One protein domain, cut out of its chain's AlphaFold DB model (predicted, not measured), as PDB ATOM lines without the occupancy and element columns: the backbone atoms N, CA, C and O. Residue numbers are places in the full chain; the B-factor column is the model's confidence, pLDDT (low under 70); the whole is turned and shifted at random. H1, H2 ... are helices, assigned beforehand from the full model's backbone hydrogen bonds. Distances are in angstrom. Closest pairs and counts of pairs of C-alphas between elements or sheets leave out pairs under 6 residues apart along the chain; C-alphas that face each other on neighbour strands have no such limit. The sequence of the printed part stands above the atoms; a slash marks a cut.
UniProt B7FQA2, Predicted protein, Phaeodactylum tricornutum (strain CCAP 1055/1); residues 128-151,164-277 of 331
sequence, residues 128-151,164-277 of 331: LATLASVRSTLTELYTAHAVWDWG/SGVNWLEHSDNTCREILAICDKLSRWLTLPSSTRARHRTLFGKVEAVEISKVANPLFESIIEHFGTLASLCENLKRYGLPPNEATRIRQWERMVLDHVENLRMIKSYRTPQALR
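Overview. This is residues 128 to 151 and 164 to 277 of the 331 residues of the protein "Predicted protein" of Phaeodactylum tricornutum (strain CCAP 1055/1) (UniProt B7FQA2). Look for a loose rod made by four helices, H1, H2, H4 and H5, in an up-and-down bundle, each running against the one before it in the chain. H4 is the longest and extends beyond H2 at the end of the rod where the short H3 and H6 lie. The printed part has 138 residues with six named helices, H1 to H6 in chain order, and no named strand; the class is all helix. The whole is loose, with a radius of gyration of the C-alphas of 18.5 A and spans of 62 by 25 by 19 A.

Arrangement. Start at the hub, H4, residues 206 to 239. It touches H2, residues 168 to 191, closest at the C-alphas of Ile 182 and Ile 223, 5.5 A apart, at a shallow tilt of 19 degrees, opposite ways. With H5, residues 244 to 269, it forms a helical hairpin; its residues 227 to 238 alone touch H5, closest at the C-alphas of Cys 234 and Ala 247, 6.8 A. H1, residues 128 to 146, touches H5, closest at the C-alphas of Val 134 and Val 257, 5.4 A, and with residues 138 to 146 alone touches H2, closest at those of Ala 146 and Ser 172, 5.1 A. H3, residues 198 to 201, touches H4 only at the corner, closest at the C-alphas of His 200 and Lys 206, 4.8 A. H6, residues 274 to 277, touches no helix. Every O i to N i+4 pair is within hydrogen-bond range in H1, H2 and H5, and 29 of 30 in H4; H3 and H6 are too short for such a pair.

Along the chain. Find C-alpha 206 at (85.699, 101.320, 64.220); from there H4 runs 50.0 A to C-alpha 239 at (100.341, 105.009, 111.867). H5 measures 36.7 A, H2 34.2 A and H1 26.8 A.

Size, cuts and confidence. Residues 152 to 163 are not printed, and C-alphas 151 and 164 are 10.3 A apart across the cut. Of the links printed whole, none is long. Residues 151 and 271 to 275 have pLDDT under 70.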
ATOM      1  N   LEU A 128     111.318 108.477  75.826       93.62
ATOM      2  CA  LEU A 128     112.448 107.824  76.492       93.62
ATOM      3  C   LEU A 128     112.859 108.560  77.769       93.62
ATOM      4  O   LEU A 128     113.043 107.920  78.802       93.62
ATOM      5  N   ALA A 129     112.937 109.890  77.723       95.62
ATOM      6  CA  ALA A 129     113.215 110.714  78.894       95.62
ATOM      7  C   ALA A 129     112.151 110.514  79.984       95.62
ATOM      8  O   ALA A 129     112.486 110.290  81.144       95.62
ATOM      9  N   THR A 130     110.870 110.496  79.605       95.81
ATOM     10  CA  THR A 130     109.774 110.270  80.560       95.81
ATOM     11  C   THR A 130     109.824 108.857  81.145       95.81
ATOM     12  O   THR A 130     109.629 108.686  82.345       95.81
ATOM     13  N   LEU A 131     110.143 107.838  80.340       95.50
ATOM     14  CA  LEU A 131     110.314 106.465  80.820       95.50
ATOM     15  C   LEU A 131     111.495 106.341  81.796       95.50
ATOM     16  O   LEU A 131     111.396 105.641  82.805       95.50
ATOM     17  N   ALA A 132     112.597 107.048  81.529       96.12
ATOM     18  CA  ALA A 132     113.731 107.119  82.441       96.12
ATOM     19  C   ALA A 132     113.331 107.756  83.780       96.12
ATOM     20  O   ALA A 132     113.676 107.202  84.824       96.12
ATOM     21  N   SER A 133     112.550 108.844  83.751       96.25
ATOM     22  CA  SER A 133     112.004 109.488  84.951       96.25
ATOM     23  C   SER A 133     111.051 108.579  85.733       96.25
ATOM     24  O   SER A 133     111.149 108.516  86.954       96.25
ATOM     25  N   VAL A 134     110.175 107.817  85.063       96.06
ATOM     26  CA  VAL A 134     109.333 106.803  85.732       96.06
ATOM     27  C   VAL A 134     110.213 105.802  86.477       96.06
ATOM     28  O   VAL A 134     110.010 105.570  87.666       96.06
ATOM     29  N   ARG A 135     111.226 105.244  85.803       95.25
ATOM     30  CA  ARG A 135     112.120 104.244  86.400       95.25
ATOM     31  C   ARG A 135     112.900 104.799  87.591       95.25
ATOM     32  O   ARG A 135     112.970 104.133  88.623       95.25
ATOM     33  N   SER A 136     113.503 105.983  87.461       96.06
ATOM     34  CA  SER A 136     114.292 106.580  88.545       96.06
ATOM     35  C   SER A 136     113.425 106.889  89.758       96.06
ATOM     36  O   SER A 136     113.788 106.528  90.871       96.06
ATOM     37  N   THR A 137     112.250 107.485  89.545       96.00
ATOM     38  CA  THR A 137     111.372 107.894  90.643       96.00
ATOM     39  C   THR A 137     110.711 106.690  91.318       96.00
ATOM     40  O   THR A 137     110.592 106.685  92.535       96.00
ATOM     41  N   LEU A 138     110.355 105.631  90.578       96.19
ATOM     42  CA  LEU A 138     109.889 104.371  91.179       96.19
ATOM     43  C   LEU A 138     110.981 103.682  92.006       96.19
ATOM     44  O   LEU A 138     110.688 103.117  93.057       96.19
ATOM     45  N   THR A 139     112.237 103.741  91.557       94.81
ATOM     46  CA  THR A 139     113.367 103.191  92.321       94.81
ATOM     47  C   THR A 139     113.564 103.968  93.620       94.81
ATOM     48  O   THR A 139     113.697 103.352  94.672       94.81
ATOM     49  N   GLU A 140     113.504 105.301  93.562       94.19
ATOM     50  CA  GLU A 140     113.589 106.155  94.753       94.19
ATOM     51  C   GLU A 140     112.401 105.933  95.702       94.19
ATOM     52  O   GLU A 140     112.544 105.882  96.917       94.19
ATOM     53  N   LEU A 141     111.207 105.720  95.152       94.81
ATOM     54  CA  LEU A 141     110.020 105.411  95.941       94.81
ATOM     55  C   LEU A 141     110.147 104.057  96.657       94.81
ATOM     56  O   LEU A 141     109.751 103.922  97.815       94.81
ATOM     57  N   TYR A 142     110.752 103.062  96.003       95.44
ATOM     58  CA  TYR A 142     111.072 101.790  96.643       95.44
ATOM     59  C   TYR A 142     112.112 101.956  97.758       95.44
ATOM     60  O   TYR A 142     111.882 101.476  98.868       95.44
ATOM     61  N   THR A 143     113.232 102.643  97.505       92.75
ATOM     62  CA  THR A 143     114.284 102.855  98.519       92.75
ATOM     63  C   THR A 143     113.752 103.633  99.720       92.75
ATOM     64  O   THR A 143     114.076 103.296 100.861       92.75
ATOM     65  N   ALA A 144     112.855 104.592  99.492       91.56
ATOM     66  CA  ALA A 144     112.145 105.320 100.535       91.56
ATOM     67  C   ALA A 144     111.354 104.397 101.469       91.56
ATOM     68  O   ALA A 144     111.451 104.490 102.689       91.56
ATOM     69  N   HIS A 145     110.589 103.461 100.911       90.94
ATOM     70  CA  HIS A 145     109.821 102.503 101.705       90.94
ATOM     71  C   HIS A 145     110.723 101.437 102.355       90.94
ATOM     72  O   HIS A 145     110.509 101.056 103.509       90.94
ATOM     73  N   ALA A 146     111.753 100.968 101.651       89.69
ATOM     74  CA  ALA A 146     112.555  99.811 102.045       89.69
ATOM     75  C   ALA A 146     113.733 100.134 102.977       89.69
ATOM     76  O   ALA A 146     114.108  99.291 103.788       89.69
ATOM     77  N   VAL A 147     114.313 101.334 102.892       86.94
ATOM     78  CA  VAL A 147     115.572 101.665 103.587       86.94
ATOM     79  C   VAL A 147     115.436 102.863 104.522       86.94
ATOM     80  O   VAL A 147     116.122 102.911 105.539       86.94
ATOM     81  N   TRP A 148     114.553 103.819 104.227       85.56
ATOM     82  CA  TRP A 148     114.507 105.082 104.966       85.56
ATOM     83  C   TRP A 148     114.191 104.894 106.450       85.56
ATOM     84  O   TRP A 148     113.098 104.441 106.804       85.56
ATOM     85  N   ASP A 149     115.140 105.272 107.305       82.69
ATOM     86  CA  ASP A 149     114.961 105.381 108.749       82.69
ATOM     87  C   ASP A 149     114.778 106.840 109.185       82.69
ATOM     88  O   ASP A 149     115.504 107.733 108.749       82.69
ATOM     89  N   TRP A 150     113.786 107.083 110.037       77.88
ATOM     90  CA  TRP A 150     113.418 108.409 110.547       77.88
ATOM     91  C   TRP A 150     113.802 108.603 112.023       77.88
ATOM     92  O   TRP A 150     113.350 109.546 112.679       77.88
ATOM     93  N   GLY A 151     114.635 107.717 112.573       67.62
ATOM     94  CA  GLY A 151     115.247 107.918 113.882       67.62
ATOM     95  C   GLY A 151     116.298 109.037 113.860       67.62
ATOM     96  O   GLY A 151     117.291 108.919 113.156       67.62
ATOM     97  N   SER A 164     109.622 100.490 115.535       74.62
ATOM     98  CA  SER A 164     108.285 100.346 114.958       74.62
ATOM     99  C   SER A 164     107.869  98.869 114.900       74.62
ATOM    100  O   SER A 164     108.677  97.999 114.584       74.62
ATOM    101  N   GLY A 165     106.595  98.574 115.171       79.06
ATOM    102  CA  GLY A 165     106.032  97.219 115.073       79.06
ATOM    103  C   GLY A 165     105.746  96.751 113.640       79.06
ATOM    104  O   GLY A 165     104.892  95.890 113.445       79.06
ATOM    105  N   VAL A 166     106.383  97.357 112.632       83.69
ATOM    106  CA  VAL A 166     106.157  97.051 111.214       83.69
ATOM    107  C   VAL A 166     106.966  95.825 110.816       83.69
ATOM    108  O   VAL A 166     108.171  95.758 111.051       83.69
ATOM    109  N   ASN A 167     106.325  94.878 110.131       88.75
ATOM    110  CA  ASN A 167     107.047  93.832 109.420       88.75
ATOM    111  C   ASN A 167     107.707  94.429 108.166       88.75
ATOM    112  O   ASN A 167     107.095  94.544 107.104       88.75
ATOM    113  N   TRP A 168     108.961  94.855 108.310       87.25
ATOM    114  CA  TRP A 168     109.691  95.572 107.268       87.25
ATOM    115  C   TRP A 168     109.929  94.770 105.995       87.25
ATOM    116  O   TRP A 168     109.941  95.356 104.911       87.25
ATOM    117  N   LEU A 169     110.100  93.454 106.122       89.50
ATOM    118  CA  LEU A 169     110.270  92.569 104.977       89.50
ATOM    119  C   LEU A 169     108.980  92.530 104.155       89.50
ATOM    120  O   LEU A 169     108.991  92.837 102.971       89.50
ATOM    121  N   GLU A 170     107.851  92.279 104.818       92.06
ATOM    122  CA  GLU A 170     106.536  92.234 104.176       92.06
ATOM    123  C   GLU A 170     106.134  93.584 103.564       92.06
ATOM    124  O   GLU A 170     105.629  93.632 102.445       92.06
ATOM    125  N   HIS A 171     106.393  94.700 104.254       92.00
ATOM    126  CA  HIS A 171     106.127  96.039 103.717       92.00
ATOM    127  C   HIS A 171     106.951  96.335 102.458       92.00
ATOM    128  O   HIS A 171     106.429  96.885 101.484       92.00
ATOM    129  N   SER A 172     108.231  95.958 102.465       92.44
ATOM    130  CA  SER A 172     109.125  96.147 101.319       92.44
ATOM    131  C   SER A 172     108.718  95.251 100.149       92.44
ATOM    132  O   SER A 172     108.634  95.739  99.024       92.44
ATOM    133  N   ASP A 173     108.363  93.991 100.413       94.69
ATOM    134  CA  ASP A 173     107.866  93.051  99.403       94.69
ATOM    135  C   ASP A 173     106.549  93.525  98.783       94.69
ATOM    136  O   ASP A 173     106.382  93.484  97.562       94.69
ATOM    137  N   ASN A 174     105.621  94.027  99.603       95.19
ATOM    138  CA  ASN A 174     104.363  94.597  99.126       95.19
ATOM    139  C   ASN A 174     104.619  95.842  98.270       95.19
ATOM    140  O   ASN A 174     104.079  95.945  97.174       95.19
ATOM    141  N   THR A 175     105.496  96.748  98.712       94.81
ATOM    142  CA  THR A 175     105.855  97.944  97.933       94.81
ATOM    143  C   THR A 175     106.503  97.559  96.596       94.81
ATOM    144  O   THR A 175     106.125  98.085  95.550       94.81
ATOM    145  N   CYS A 176     107.437  96.604  96.605       95.75
ATOM    146  CA  CYS A 176     108.076  96.082  95.396       95.75
ATOM    147  C   CYS A 176     107.045  95.474  94.437       95.75
ATOM    148  O   CYS A 176     107.062  95.768  93.242       95.75
ATOM    149  N   ARG A 177     106.098  94.683  94.959       96.31
ATOM    150  CA  ARG A 177     105.020  94.074  94.172       96.31
ATOM    151  C   ARG A 177     104.156  95.126  93.481       96.31
ATOM    152  O   ARG A 177     103.902  94.981  92.289       96.31
ATOM    153  N   GLU A 178     103.748  96.179  94.187       95.38
ATOM    154  CA  GLU A 178     102.946  97.262  93.598       95.38
ATOM    155  C   GLU A 178     103.727  98.020  92.514       95.38
ATOM    156  O   GLU A 178     103.201  98.277  91.433       95.38
ATOM    157  N   ILE A 179     105.010  98.311  92.748       95.94
ATOM    158  CA  ILE A 179     105.873  98.982  91.763       95.94
ATOM    159  C   ILE A 179     106.066  98.117  90.509       95.94
ATOM    160  O   ILE A 179     105.958  98.615  89.385       95.94
ATOM    161  N   LEU A 180     106.314  96.815  90.673       96.19
ATOM    162  CA  LEU A 180     106.427  95.877  89.555       96.19
ATOM    163  C   LEU A 180     105.101  95.727  88.804       96.19
ATOM    164  O   LEU A 180     105.111  95.660  87.576       96.19
ATOM    165  N   ALA A 181     103.969  95.725  89.513       95.44
ATOM    166  CA  ALA A 181     102.650  95.701  88.897       95.44
ATOM    167  C   ALA A 181     102.412  96.961  88.054       95.44
ATOM    168  O   ALA A 181     102.028  96.840  86.893       95.44
ATOM    169  N   ILE A 182     102.729  98.155  88.570       95.38
ATOM    170  CA  ILE A 182     102.660  99.411  87.803       95.38
ATOM    171  C   ILE A 182     103.511  99.309  86.532       95.38
ATOM    172  O   ILE A 182     103.023  99.627  85.448       95.38
ATOM    173  N   CYS A 183     104.749  98.816  86.633       95.31
ATOM    174  CA  CYS A 183     105.629  98.613  85.480       95.31
ATOM    175  C   CYS A 183     105.059  97.614  84.455       95.31
ATOM    176  O   CYS A 183     105.087  97.903  83.257       95.31
ATOM    177  N   ASP A 184     104.515  96.470  84.892       95.31
ATOM    178  CA  ASP A 184     103.883  95.475  84.010       95.31
ATOM    179  C   ASP A 184     102.668  96.064  83.291       95.31
ATOM    180  O   ASP A 184     102.588  96.034  82.061       95.31
ATOM    181  N   LYS A 185     101.733  96.663  84.038       94.88
ATOM    182  CA  LYS A 185     100.524  97.265  83.464       94.88
ATOM    183  C   LYS A 185     100.867  98.405  82.516       94.88
ATOM    184  O   LYS A 185     100.289  98.468  81.434       94.88
ATOM    185  N   LEU A 186     101.826  99.260  82.873       94.50
ATOM    186  CA  LEU A 186     102.296 100.340  82.010       94.50
ATOM    187  C   LEU A 186     102.936  99.787  80.734       94.50
ATOM    188  O   LEU A 186     102.611 100.259  79.650       94.50
ATOM    189  N   SER A 187     103.783  98.761  80.829       94.00
ATOM    190  CA  SER A 187     104.400  98.112  79.667       94.00
ATOM    191  C   SER A 187     103.354  97.479  78.745       94.00
ATOM    192  O   SER A 187     103.346  97.714  77.535       94.00
ATOM    193  N   ARG A 188     102.386  96.751  79.310       93.44
ATOM    194  CA  ARG A 188     101.255  96.171  78.569       93.44
ATOM    195  C   ARG A 188     100.390  97.246  77.924       93.44
ATOM    196  O   ARG A 188      99.994  97.114  76.768       93.44
ATOM    197  N   TRP A 189     100.123  98.331  78.645       92.62
ATOM    198  CA  TRP A 189      99.368  99.456  78.115       92.62
ATOM    199  C   TRP A 189     100.133 100.154  76.994       92.62
ATOM    200  O   TRP A 189      99.529 100.455  75.972       92.62
ATOM    201  N   LEU A 190     101.450 100.365  77.124       90.69
ATOM    202  CA  LEU A 190     102.310 101.003  76.119       90.69
ATOM    203  C   LEU A 190     102.508 100.139  74.868       90.69
ATOM    204  O   LEU A 190     102.525 100.693  73.771       90.69
ATOM    205  N   THR A 191     102.555  98.816  75.001       90.62
ATOM    206  CA  THR A 191     102.692  97.871  73.874       90.62
ATOM    207  C   THR A 191     101.372  97.567  73.159       90.62
ATOM    208  O   THR A 191     101.389  97.114  72.015       90.62
ATOM    209  N   LEU A 192     100.219  97.858  73.775       89.56
ATOM    210  CA  LEU A 192      98.909  97.682  73.140       89.56
ATOM    211  C   LEU A 192      98.804  98.501  71.832       89.56
ATOM    212  O   LEU A 192      99.208  99.671  71.820       89.56
ATOM    213  N   PRO A 193      98.220  97.971  70.741       84.81
ATOM    214  CA  PRO A 193      97.980  98.757  69.534       84.81
ATOM    215  C   PRO A 193      97.115  99.989  69.832       84.81
ATOM    216  O   PRO A 193      96.239  99.973  70.691       84.81
ATOM    217  N   SER A 194      97.369 101.089  69.124       77.38
ATOM    218  CA  SER A 194      96.640 102.345  69.333       77.38
ATOM    219  C   SER A 194      95.312 102.373  68.577       77.38
ATOM    220  O   SER A 194      95.276 102.081  67.385       77.38
ATOM    221  N   SER A 195      94.238 102.834  69.223       75.06
ATOM    222  CA  SER A 195      92.905 102.999  68.624       75.06
ATOM    223  C   SER A 195      92.737 104.289  67.799       75.06
ATOM    224  O   SER A 195      91.688 104.492  67.196       75.06
ATOM    225  N   THR A 196      93.766 105.137  67.652       71.88
ATOM    226  CA  THR A 196      93.626 106.478  67.033       71.88
ATOM    227  C   THR A 196      94.056 106.598  65.560       71.88
ATOM    228  O   THR A 196      94.045 107.699  65.003       71.88
ATOM    229  N   ARG A 197      94.412 105.491  64.887       73.81
ATOM    230  CA  ARG A 197      94.822 105.478  63.463       73.81
ATOM    231  C   ARG A 197      93.691 105.915  62.509       73.81
ATOM    232  O   ARG A 197      92.516 105.716  62.801       73.81
ATOM    233  N   ALA A 198      94.027 106.418  61.312       71.00
ATOM    234  CA  ALA A 198      93.034 106.783  60.278       71.00
ATOM    235  C   ALA A 198      92.030 105.665  59.986       71.00
ATOM    236  O   ALA A 198      90.835 105.938  59.893       71.00
ATOM    237  N   ARG A 199      92.496 104.411  59.888       75.56
ATOM    238  CA  ARG A 199      91.625 103.258  59.623       75.56
ATOM    239  C   ARG A 199      90.514 103.119  60.668       75.56
ATOM    240  O   ARG A 199      89.389 102.799  60.309       75.56
ATOM    241  N   HIS A 200      90.782 103.481  61.921       80.25
ATOM    242  CA  HIS A 200      89.828 103.418  63.030       80.25
ATOM    243  C   HIS A 200      88.720 104.474  62.958       80.25
ATOM    244  O   HIS A 200      87.690 104.340  63.612       80.25
ATOM    245  N   ARG A 201      88.890 105.509  62.123       73.88
ATOM    246  CA  ARG A 201      87.833 106.486  61.813       73.88
ATOM    247  C   ARG A 201      86.911 106.014  60.684       73.88
ATOM    248  O   ARG A 201      85.805 106.537  60.549       73.88
ATOM    249  N   THR A 202      87.342 105.030  59.893       77.44
ATOM    250  CA  THR A 202      86.550 104.442  58.800       77.44
ATOM    251  C   THR A 202      85.578 103.378  59.316       77.44
ATOM    252  O   THR A 202      85.738 102.868  60.423       77.44
ATOM    253  N   LEU A 203      84.577 103.016  58.507       72.56
ATOM    254  CA  LEU A 203      83.563 102.012  58.865       72.56
ATOM    255  C   LEU A 203      84.176 100.658  59.265       72.56
ATOM    256  O   LEU A 203      83.708 100.042  60.216       72.56
ATOM    257  N   PHE A 204      85.256 100.241  58.602       72.25
ATOM    258  CA  PHE A 204      85.893  98.939  58.818       72.25
ATOM    259  C   PHE A 204      86.772  98.878  60.076       72.25
ATOM    260  O   PHE A 204      86.900  97.819  60.679       72.25
ATOM    261  N   GLY A 205      87.362  99.999  60.505       79.00
ATOM    262  CA  GLY A 205      88.279 100.024  61.652       79.00
ATOM    263  C   GLY A 205      87.652 100.471  62.973       79.00
ATOM    264  O   GLY A 205      88.324 100.425  64.001       79.00
ATOM    265  N   LYS A 206      86.388 100.911  62.982       82.00
ATOM    266  CA  LYS A 206      85.699 101.320  64.220       82.00
ATOM    267  C   LYS A 206      85.548 100.165  65.209       82.00
ATOM    268  O   LYS A 206      85.713 100.374  66.404       82.00
ATOM    269  N   VAL A 207      85.268  98.957  64.713       86.38
ATOM    270  CA  VAL A 207      85.127  97.756  65.553       86.38
ATOM    271  C   VAL A 207      86.450  97.438  66.255       86.38
ATOM    272  O   VAL A 207      86.475  97.302  67.473       86.38
ATOM    273  N   GLU A 208      87.562  97.436  65.511       86.19
ATOM    274  CA  GLU A 208      88.916  97.254  66.060       86.19
ATOM    275  C   GLU A 208      89.231  98.299  67.145       86.19
ATOM    276  O   GLU A 208      89.707  97.964  68.227       86.19
ATOM    277  N   ALA A 209      88.905  99.568  66.895       85.38
ATOM    278  CA  ALA A 209      89.147 100.659  67.837       85.38
ATOM    279  C   ALA A 209      88.387 100.496  69.161       85.38
ATOM    280  O   ALA A 209      88.920 100.814  70.229       85.38
ATOM    281  N   VAL A 210      87.144 100.012  69.086       87.94
ATOM    282  CA  VAL A 210      86.308  99.735  70.258       87.94
ATOM    283  C   VAL A 210      86.892  98.577  71.064       87.94
ATOM    284  O   VAL A 210      87.053  98.726  72.272       87.94
ATOM    285  N   GLU A 211      87.279  97.473  70.420       89.19
ATOM    286  CA  GLU A 211      87.897  96.325  71.105       89.19
ATOM    287  C   GLU A 211      89.219  96.697  71.787       89.19
ATOM    288  O   GLU A 211      89.439  96.364  72.950       89.19
ATOM    289  N   ILE A 212      90.064  97.484  71.117       88.88
ATOM    290  CA  ILE A 212      91.294  98.013  71.720       88.88
ATOM    291  C   ILE A 212      90.969  98.861  72.956       88.88
ATOM    292  O   ILE A 212      91.605  98.707  73.998       88.88
ATOM    293  N   SER A 213      89.975  99.747  72.865       87.69
ATOM    294  CA  SER A 213      89.626 100.659  73.964       87.69
ATOM    295  C   SER A 213      89.031  99.919  75.169       87.69
ATOM    296  O   SER A 213      89.314 100.290  76.308       87.69
ATOM    297  N   LYS A 214      88.278  98.833  74.933       91.25
ATOM    298  CA  LYS A 214      87.760  97.943  75.988       91.25
ATOM    299  C   LYS A 214      88.869  97.308  76.822       91.25
ATOM    300  O   LYS A 214      88.651  97.051  77.997       91.25
ATOM    301  N   VAL A 215      90.040  97.059  76.236       91.75
ATOM    302  CA  VAL A 215      91.207  96.512  76.947       91.75
ATOM    303  C   VAL A 215      92.082  97.628  77.526       91.75
ATOM    304  O   VAL A 215      92.598  97.502  78.634       91.75
ATOM    305  N   ALA A 216      92.238  98.738  76.800       90.81
ATOM    306  CA  ALA A 216      93.093  99.852  77.201       90.81
ATOM    307  C   ALA A 216      92.605 100.562  78.473       90.81
ATOM    308  O   ALA A 216      93.434 100.909  79.314       90.81
ATOM    309  N   ASN A 217      91.291 100.783  78.611       90.75
ATOM    310  CA  ASN A 217      90.738 101.520  79.751       90.75
ATOM    311  C   ASN A 217      90.921 100.757  81.075       90.75
ATOM    312  O   ASN A 217      91.553 101.326  81.962       90.75
ATOM    313  N   PRO A 218      90.525  99.470  81.203       93.50
ATOM    314  CA  PRO A 218      90.732  98.722  82.446       93.50
ATOM    315  C   PRO A 218      92.209  98.536  82.799       93.50
ATOM    316  O   PRO A 218      92.575  98.524  83.970       93.50
ATOM    317  N   LEU A 219      93.092  98.407  81.797       92.19
ATOM    318  CA  LEU A 219      94.538  98.359  82.042       92.19
ATOM    319  C   LEU A 219      95.046  99.648  82.687       92.19
ATOM    320  O   LEU A 219      95.875  99.585  83.589       92.19
ATOM    321  N   PHE A 220      94.565 100.801  82.221       91.88
ATOM    322  CA  PHE A 220      94.962 102.086  82.780       91.88
ATOM    323  C   PHE A 220      94.324 102.335  84.151       91.88
ATOM    324  O   PHE A 220      95.009 102.780  85.064       91.88
ATOM    325  N   GLU A 221      93.049 101.984  84.331       93.75
ATOM    326  CA  GLU A 221      92.368 102.035  85.633       93.75
ATOM    327  C   GLU A 221      93.113 101.197  86.683       93.75
ATOM    328  O   GLU A 221      93.399 101.695  87.769       93.75
ATOM    329  N   SER A 222      93.562  99.991  86.319       95.19
ATOM    330  CA  SER A 222      94.377  99.137  87.192       95.19
ATOM    331  C   SER A 222      95.694  99.799  87.626       95.19
ATOM    332  O   SER A 222      96.126  99.599  88.758       95.19
ATOM    333  N   ILE A 223      96.333 100.622  86.781       94.81
ATOM    334  CA  ILE A 223      97.528 101.390  87.183       94.81
ATOM    335  C   ILE A 223      97.177 102.364  88.314       94.81
ATOM    336  O   ILE A 223      97.909 102.454  89.299       94.81
ATOM    337  N   ILE A 224      96.053 103.073  88.188       94.38
ATOM    338  CA  ILE A 224      95.587 104.035  89.195       94.38
ATOM    339  C   ILE A 224      95.231 103.330  90.510       94.38
ATOM    340  O   ILE A 224      95.565 103.834  91.581       94.38
ATOM    341  N   GLU A 225      94.624 102.143  90.445       95.44
ATOM    342  CA  GLU A 225      94.352 101.315  91.627       95.44
ATOM    343  C   GLU A 225      95.643 100.944  92.376       95.44
ATOM    344  O   GLU A 225      95.714 101.118  93.593       95.44
ATOM    345  N   HIS A 226      96.698 100.528  91.662       95.44
ATOM    346  CA  HIS A 226      98.002 100.225  92.267       95.44
ATOM    347  C   HIS A 226      98.655 101.460  92.915       95.44
ATOM    348  O   HIS A 226      99.224 101.358  94.004       95.44
ATOM    349  N   PHE A 227      98.512 102.654  92.325       94.62
ATOM    350  CA  PHE A 227      98.914 103.901  92.994       94.62
ATOM    351  C   PHE A 227      98.112 104.164  94.278       94.62
ATOM    352  O   PHE A 227      98.676 104.641  95.263       94.62
ATOM    353  N   GLY A 228      96.820 103.824  94.305       94.44
ATOM    354  CA  GLY A 228      95.984 103.900  95.507       94.44
ATOM    355  C   GLY A 228      96.455 102.962  96.625       94.44
ATOM    356  O   GLY A 228      96.484 103.343  97.801       94.44
ATOM    357  N   THR A 229      96.892 101.754  96.269       94.69
ATOM    358  CA  THR A 229      97.501 100.806  97.213       94.69
ATOM    359  C   THR A 229      98.834 101.329  97.746       94.69
ATOM    360  O   THR A 229      99.062 101.304  98.954       94.69
ATOM    361  N   LEU A 230      99.686 101.876  96.877       94.12
ATOM    362  CA  LEU A 230     100.983 102.447  97.255       94.12
ATOM    363  C   LEU A 230     100.834 103.623  98.232       94.12
ATOM    364  O   LEU A 230     101.461 103.648  99.295       94.12
ATOM    365  N   ALA A 231      99.886 104.512  97.938       93.81
ATOM    366  CA  ALA A 231      99.455 105.576  98.834       93.81
ATOM    367  C   ALA A 231      99.020 105.038 100.208       93.81
ATOM    368  O   ALA A 231      99.362 105.612 101.244       93.81
ATOM    369  N   SER A 232      98.283 103.924 100.233       94.06
ATOM    370  CA  SER A 232      97.815 103.282 101.468       94.06
ATOM    371  C   SER A 232      98.959 102.651 102.273       94.06
ATOM    372  O   SER A 232      98.937 102.689 103.503       94.06
ATOM    373  N   LEU A 233     100.003 102.134 101.614       92.62
ATOM    374  CA  LEU A 233     101.223 101.667 102.283       92.62
ATOM    375  C   LEU A 233     101.939 102.821 103.002       92.62
ATOM    376  O   LEU A 233     102.396 102.649 104.132       92.62
ATOM    377  N   CYS A 234     101.979 104.014 102.401       91.94
ATOM    378  CA  CYS A 234     102.494 105.218 103.059       91.94
ATOM    379  C   CYS A 234     101.613 105.650 104.253       91.94
ATOM    380  O   CYS A 234     102.129 106.017 105.313       91.94
ATOM    381  N   GLU A 235     100.281 105.541 104.144       91.31
ATOM    382  CA  GLU A 235      99.369 105.770 105.280       91.31
ATOM    383  C   GLU A 235      99.626 104.811 106.447       91.31
ATOM    384  O   GLU A 235      99.603 105.231 107.606       91.31
ATOM    385  N   ASN A 236      99.910 103.540 106.156       89.69
ATOM    386  CA  ASN A 236     100.251 102.565 107.185       89.69
ATOM    387  C   ASN A 236     101.527 102.978 107.925       89.69
ATOM    388  O   ASN A 236     101.510 103.022 109.152       89.69
ATOM    389  N   LEU A 237     102.586 103.388 107.218       87.50
ATOM    390  CA  LEU A 237     103.822 103.867 107.853       87.50
ATOM    391  C   LEU A 237     103.590 105.065 108.787       87.50
ATOM    392  O   LEU A 237     104.168 105.115 109.874       87.50
ATOM    393  N   LYS A 238     102.696 105.995 108.427       87.50
ATOM    394  CA  LYS A 238     102.319 107.116 109.308       87.50
ATOM    395  C   LYS A 238     101.711 106.655 110.631       87.50
ATOM    396  O   LYS A 238     102.003 107.247 111.667       87.50
ATOM    397  N   ARG A 239     100.913 105.582 110.631       85.75
ATOM    398  CA  ARG A 239     100.341 105.009 111.867       85.75
ATOM    399  C   ARG A 239     101.409 104.428 112.793       85.75
ATOM    400  O   ARG A 239     101.201 104.397 114.000       85.75
ATOM    401  N   TYR A 240     102.543 104.007 112.238       84.50
ATOM    402  CA  TYR A 240     103.676 103.452 112.979       84.50
ATOM    403  C   TYR A 240     104.747 104.486 113.349       84.50
ATOM    404  O   TYR A 240     105.821 104.109 113.814       84.50
ATOM    405  N   GLY A 241     104.458 105.780 113.181       82.44
ATOM    406  CA  GLY A 241     105.325 106.863 113.643       82.44
ATOM    407  C   GLY A 241     106.181 107.526 112.565       82.44
ATOM    408  O   GLY A 241     107.033 108.339 112.920       82.44
ATOM    409  N   LEU A 242     105.957 107.240 111.271       85.38
ATOM    410  CA  LEU A 242     106.601 107.994 110.187       85.38
ATOM    411  C   LEU A 242     106.217 109.481 110.298       85.38
ATOM    412  O   LEU A 242     105.023 109.810 110.290       85.38
ATOM    413  N   PRO A 243     107.194 110.400 110.377       86.38
ATOM    414  CA  PRO A 243     106.900 111.803 110.583       86.38
ATOM    415  C   PRO A 243     106.292 112.442 109.313       86.38
ATOM    416  O   PRO A 243     106.592 112.029 108.185       86.38
ATOM    417  N   PRO A 244     105.438 113.476 109.457       85.88
ATOM    418  CA  PRO A 244     104.693 114.047 108.330       85.88
ATOM    419  C   PRO A 244     105.561 114.644 107.215       85.88
ATOM    420  O   PRO A 244     105.151 114.662 106.054       85.88
ATOM    421  N   ASN A 245     106.753 115.143 107.550       88.00
ATOM    422  CA  ASN A 245     107.707 115.695 106.587       88.00
ATOM    423  C   ASN A 245     108.212 114.620 105.609       88.00
ATOM    424  O   ASN A 245     108.209 114.863 104.403       88.00
ATOM    425  N   GLU A 246     108.569 113.433 106.102       87.25
ATOM    426  CA  GLU A 246     109.046 112.332 105.255       87.25
ATOM    427  C   GLU A 246     107.903 111.684 104.476       87.25
ATOM    428  O   GLU A 246     108.028 111.437 103.277       87.25
ATOM    429  N   ALA A 247     106.733 111.540 105.103       89.75
ATOM    430  CA  ALA A 247     105.534 111.096 104.398       89.75
ATOM    431  C   ALA A 247     105.185 112.027 103.221       89.75
ATOM    432  O   ALA A 247     104.826 111.563 102.141       89.75
ATOM    433  N   THR A 248     105.337 113.344 103.396       92.06
ATOM    434  CA  THR A 248     105.085 114.320 102.325       92.06
ATOM    435  C   THR A 248     106.048 114.139 101.149       92.06
ATOM    436  O   THR A 248     105.621 114.268 100.004       92.06
ATOM    437  N   ARG A 249     107.322 113.804 101.393       91.56
ATOM    438  CA  ARG A 249     108.301 113.536 100.322       91.56
ATOM    439  C   ARG A 249     107.941 112.289  99.518       91.56
ATOM    440  O   ARG A 249     107.923 112.348  98.292       91.56
ATOM    441  N   ILE A 250     107.542 111.210 100.193       93.12
ATOM    442  CA  ILE A 250     107.042 109.990  99.538       93.12
ATOM    443  C   ILE A 250     105.841 110.319  98.638       93.12
ATOM    444  O   ILE A 250     105.827 109.960  97.462       93.12
ATOM    445  N   ARG A 251     104.877 111.105  99.140       93.12
ATOM    446  CA  ARG A 251     103.720 111.559  98.348       93.12
ATOM    447  C   ARG A 251     104.105 112.428  97.148       93.12
ATOM    448  O   ARG A 251     103.444 112.372  96.113       93.12
ATOM    449  N   GLN A 252     105.157 113.241  97.262       94.44
ATOM    450  CA  GLN A 252     105.665 114.018  96.129       94.44
ATOM    451  C   GLN A 252     106.219 113.107  95.033       94.44
ATOM    452  O   GLN A 252     105.919 113.340  93.862       94.44
ATOM    453  N   TRP A 253     106.964 112.060  95.391       94.56
ATOM    454  CA  TRP A 253     107.455 111.075  94.426       94.56
ATOM    455  C   TRP A 253     106.322 110.266  93.794       94.56
ATOM    456  O   TRP A 253     106.311 110.133  92.575       94.56
ATOM    457  N   GLU A 254     105.320 109.824  94.567       94.69
ATOM    458  CA  GLU A 254     104.098 109.200  94.021       94.69
ATOM    459  C   GLU A 254     103.448 110.087  92.947       94.69
ATOM    460  O   GLU A 254     103.167 109.623  91.840       94.69
ATOM    461  N   ARG A 255     103.272 111.385  93.241       95.25
ATOM    462  CA  ARG A 255     102.716 112.349  92.281       95.25
ATOM    463  C   ARG A 255     103.596 112.490  91.043       95.25
ATOM    464  O   ARG A 255     103.070 112.487  89.940       95.25
ATOM    465  N   MET A 256     104.917 112.590  91.208       96.06
ATOM    466  CA  MET A 256     105.845 112.692  90.076       96.06
ATOM    467  C   MET A 256     105.745 111.475  89.154       96.06
ATOM    468  O   MET A 256     105.691 111.642  87.938       96.06
ATOM    469  N   VAL A 257     105.680 110.254  89.700       95.81
ATOM    470  CA  VAL A 257     105.494 109.055  88.868       95.81
ATOM    471  C   VAL A 257     104.158 109.126  88.130       95.81
ATOM    472  O   VAL A 257     104.132 108.881  86.926       95.81
ATOM    473  N   LEU A 258     103.069 109.495  88.811       95.19
ATOM    474  CA  LEU A 258     101.755 109.628  88.181       95.19
ATOM    475  C   LEU A 258     101.764 110.672  87.051       95.19
ATOM    476  O   LEU A 258     101.288 110.387  85.953       95.19
ATOM    477  N   ASP A 259     102.386 111.832  87.275       95.81
ATOM    478  CA  ASP A 259     102.568 112.878  86.265       95.81
ATOM    479  C   ASP A 259     103.352 112.338  85.053       95.81
ATOM    480  O   ASP A 259     103.003 112.601  83.899       95.81
ATOM    481  N   HIS A 260     104.407 111.549  85.272       96.00
ATOM    482  CA  HIS A 260     105.167 110.924  84.187       96.00
ATOM    483  C   HIS A 260     104.366 109.840  83.444       96.00
ATOM    484  O   HIS A 260     104.455 109.753  82.217       96.00
ATOM    485  N   VAL A 261     103.545 109.053  84.143       95.62
ATOM    486  CA  VAL A 261     102.641 108.061  83.535       95.62
ATOM    487  C   VAL A 261     101.582 108.741  82.662       95.62
ATOM    488  O   VAL A 261     101.371 108.321  81.523       95.62
ATOM    489  N   GLU A 262     100.970 109.827  83.132       93.69
ATOM    490  CA  GLU A 262     100.018 110.610  82.335       93.69
ATOM    491  C   GLU A 262     100.702 111.292  81.141       93.69
ATOM    492  O   GLU A 262     100.162 111.306  80.034       93.69
ATOM    493  N   ASN A 263     101.938 111.775  81.295       93.31
ATOM    494  CA  ASN A 263     102.717 112.293  80.168       93.31
ATOM    495  C   ASN A 263     102.993 111.211  79.110       93.31
ATOM    496  O   ASN A 263     102.816 111.464  77.917       93.31
ATOM    497  N   LEU A 264     103.355 109.988  79.516       92.81
ATOM    498  CA  LEU A 264     103.486 108.852  78.595       92.81
ATOM    499  C   LEU A 264     102.155 108.532  77.908       92.81
ATOM    500  O   LEU A 264     102.123 108.298  76.695       92.81
ATOM    501  N   ARG A 265     101.044 108.590  78.652       90.19
ATOM    502  CA  ARG A 265      99.704 108.420  78.092       90.19
ATOM    503  C   ARG A 265      99.396 109.475  77.041       90.19
ATOM    504  O   ARG A 265      98.882 109.124  75.976       90.19
ATOM    505  N   MET A 266      99.730 110.735  77.301       88.62
ATOM    506  CA  MET A 266      99.555 111.833  76.354       88.62
ATOM    507  C   MET A 266     100.421 111.641  75.112       88.62
ATOM    508  O   MET A 266      99.906 111.744  74.003       88.62
ATOM    509  N   ILE A 267     101.695 111.268  75.260       88.69
ATOM    510  CA  ILE A 267     102.595 111.004  74.127       88.69
ATOM    511  C   ILE A 267     102.085 109.843  73.254       88.69
ATOM    512  O   ILE A 267     102.226 109.881  72.025       88.69
ATOM    513  N   LYS A 268     101.484 108.813  73.862       86.19
ATOM    514  CA  LYS A 268     100.895 107.679  73.139       86.19
ATOM    515  C   LYS A 268      99.546 108.018  72.489       86.19
ATOM    516  O   LYS A 268      99.316 107.645  71.338       86.19
ATOM    517  N   SER A 269      98.660 108.702  73.209       79.69
ATOM    518  CA  SER A 269      97.279 108.977  72.779       79.69
ATOM    519  C   SER A 269      97.203 110.141  71.791       79.69
ATOM    520  O   SER A 269      96.466 110.080  70.803       79.69
ATOM    521  N   TYR A 270      97.994 111.189  72.030       73.56
ATOM    522  CA  TYR A 270      98.096 112.376  71.190       73.56
ATOM    523  C   TYR A 270      99.240 112.200  70.185       73.56
ATOM    524  O   TYR A 270     100.401 112.533  70.427       73.56
ATOM    525  N   ARG A 271      98.904 111.601  69.041       65.88
ATOM    526  CA  ARG A 271      99.837 111.352  67.934       65.88
ATOM    527  C   ARG A 271      99.921 112.576  67.008       65.88
ATOM    528  O   ARG A 271      99.041 113.437  67.051       65.88
ATOM    529  N   THR A 272     100.934 112.636  66.128       63.88
ATOM    530  CA  THR A 272     100.982 113.662  65.066       63.88
ATOM    531  C   THR A 272      99.644 113.707  64.304       63.88
ATOM    532  O   THR A 272      99.014 112.647  64.128       63.88
ATOM    533  N   PRO A 273      99.177 114.902  63.882       65.56
ATOM    534  CA  PRO A 273      97.863 115.066  63.273       65.56
ATOM    535  C   PRO A 273      97.646 114.066  62.139       65.56
ATOM    536  O   PRO A 273      98.434 113.986  61.199       65.56
ATOM    537  N   GLN A 274      96.549 113.307  62.206       67.25
ATOM    538  CA  GLN A 274      96.249 112.246  61.239       67.25
ATOM    539  C   GLN A 274      96.224 112.757  59.786       67.25
ATOM    540  O   GLN A 274      96.587 112.016  58.877       67.25
ATOM    541  N   ALA A 275      95.837 114.020  59.582       69.12
ATOM    542  CA  ALA A 275      95.871 114.679  58.281       69.12
ATOM    543  C   ALA A 275      97.297 114.779  57.713       69.12
ATOM    544  O   ALA A 275      97.503 114.426  56.558       69.12
ATOM    545  N   LEU A 276      98.285 115.166  58.530       70.38
ATOM    546  CA  LEU A 276      99.686 115.274  58.109       70.38
ATOM    547  C   LEU A 276     100.272 113.900  57.753       70.38
ATOM    548  O   LEU A 276     100.992 113.772  56.769       70.38
ATOM    549  N   ARG A 277      99.902 112.854  58.505       71.44
ATOM    550  CA  ARG A 277     100.332 111.475  58.219       71.44
ATOM    551  C   ARG A 277      99.759 110.958  56.900       71.44
ATOM    552  O   ARG A 277     100.489 110.404  56.086       71.44
TER     553      ARG A 277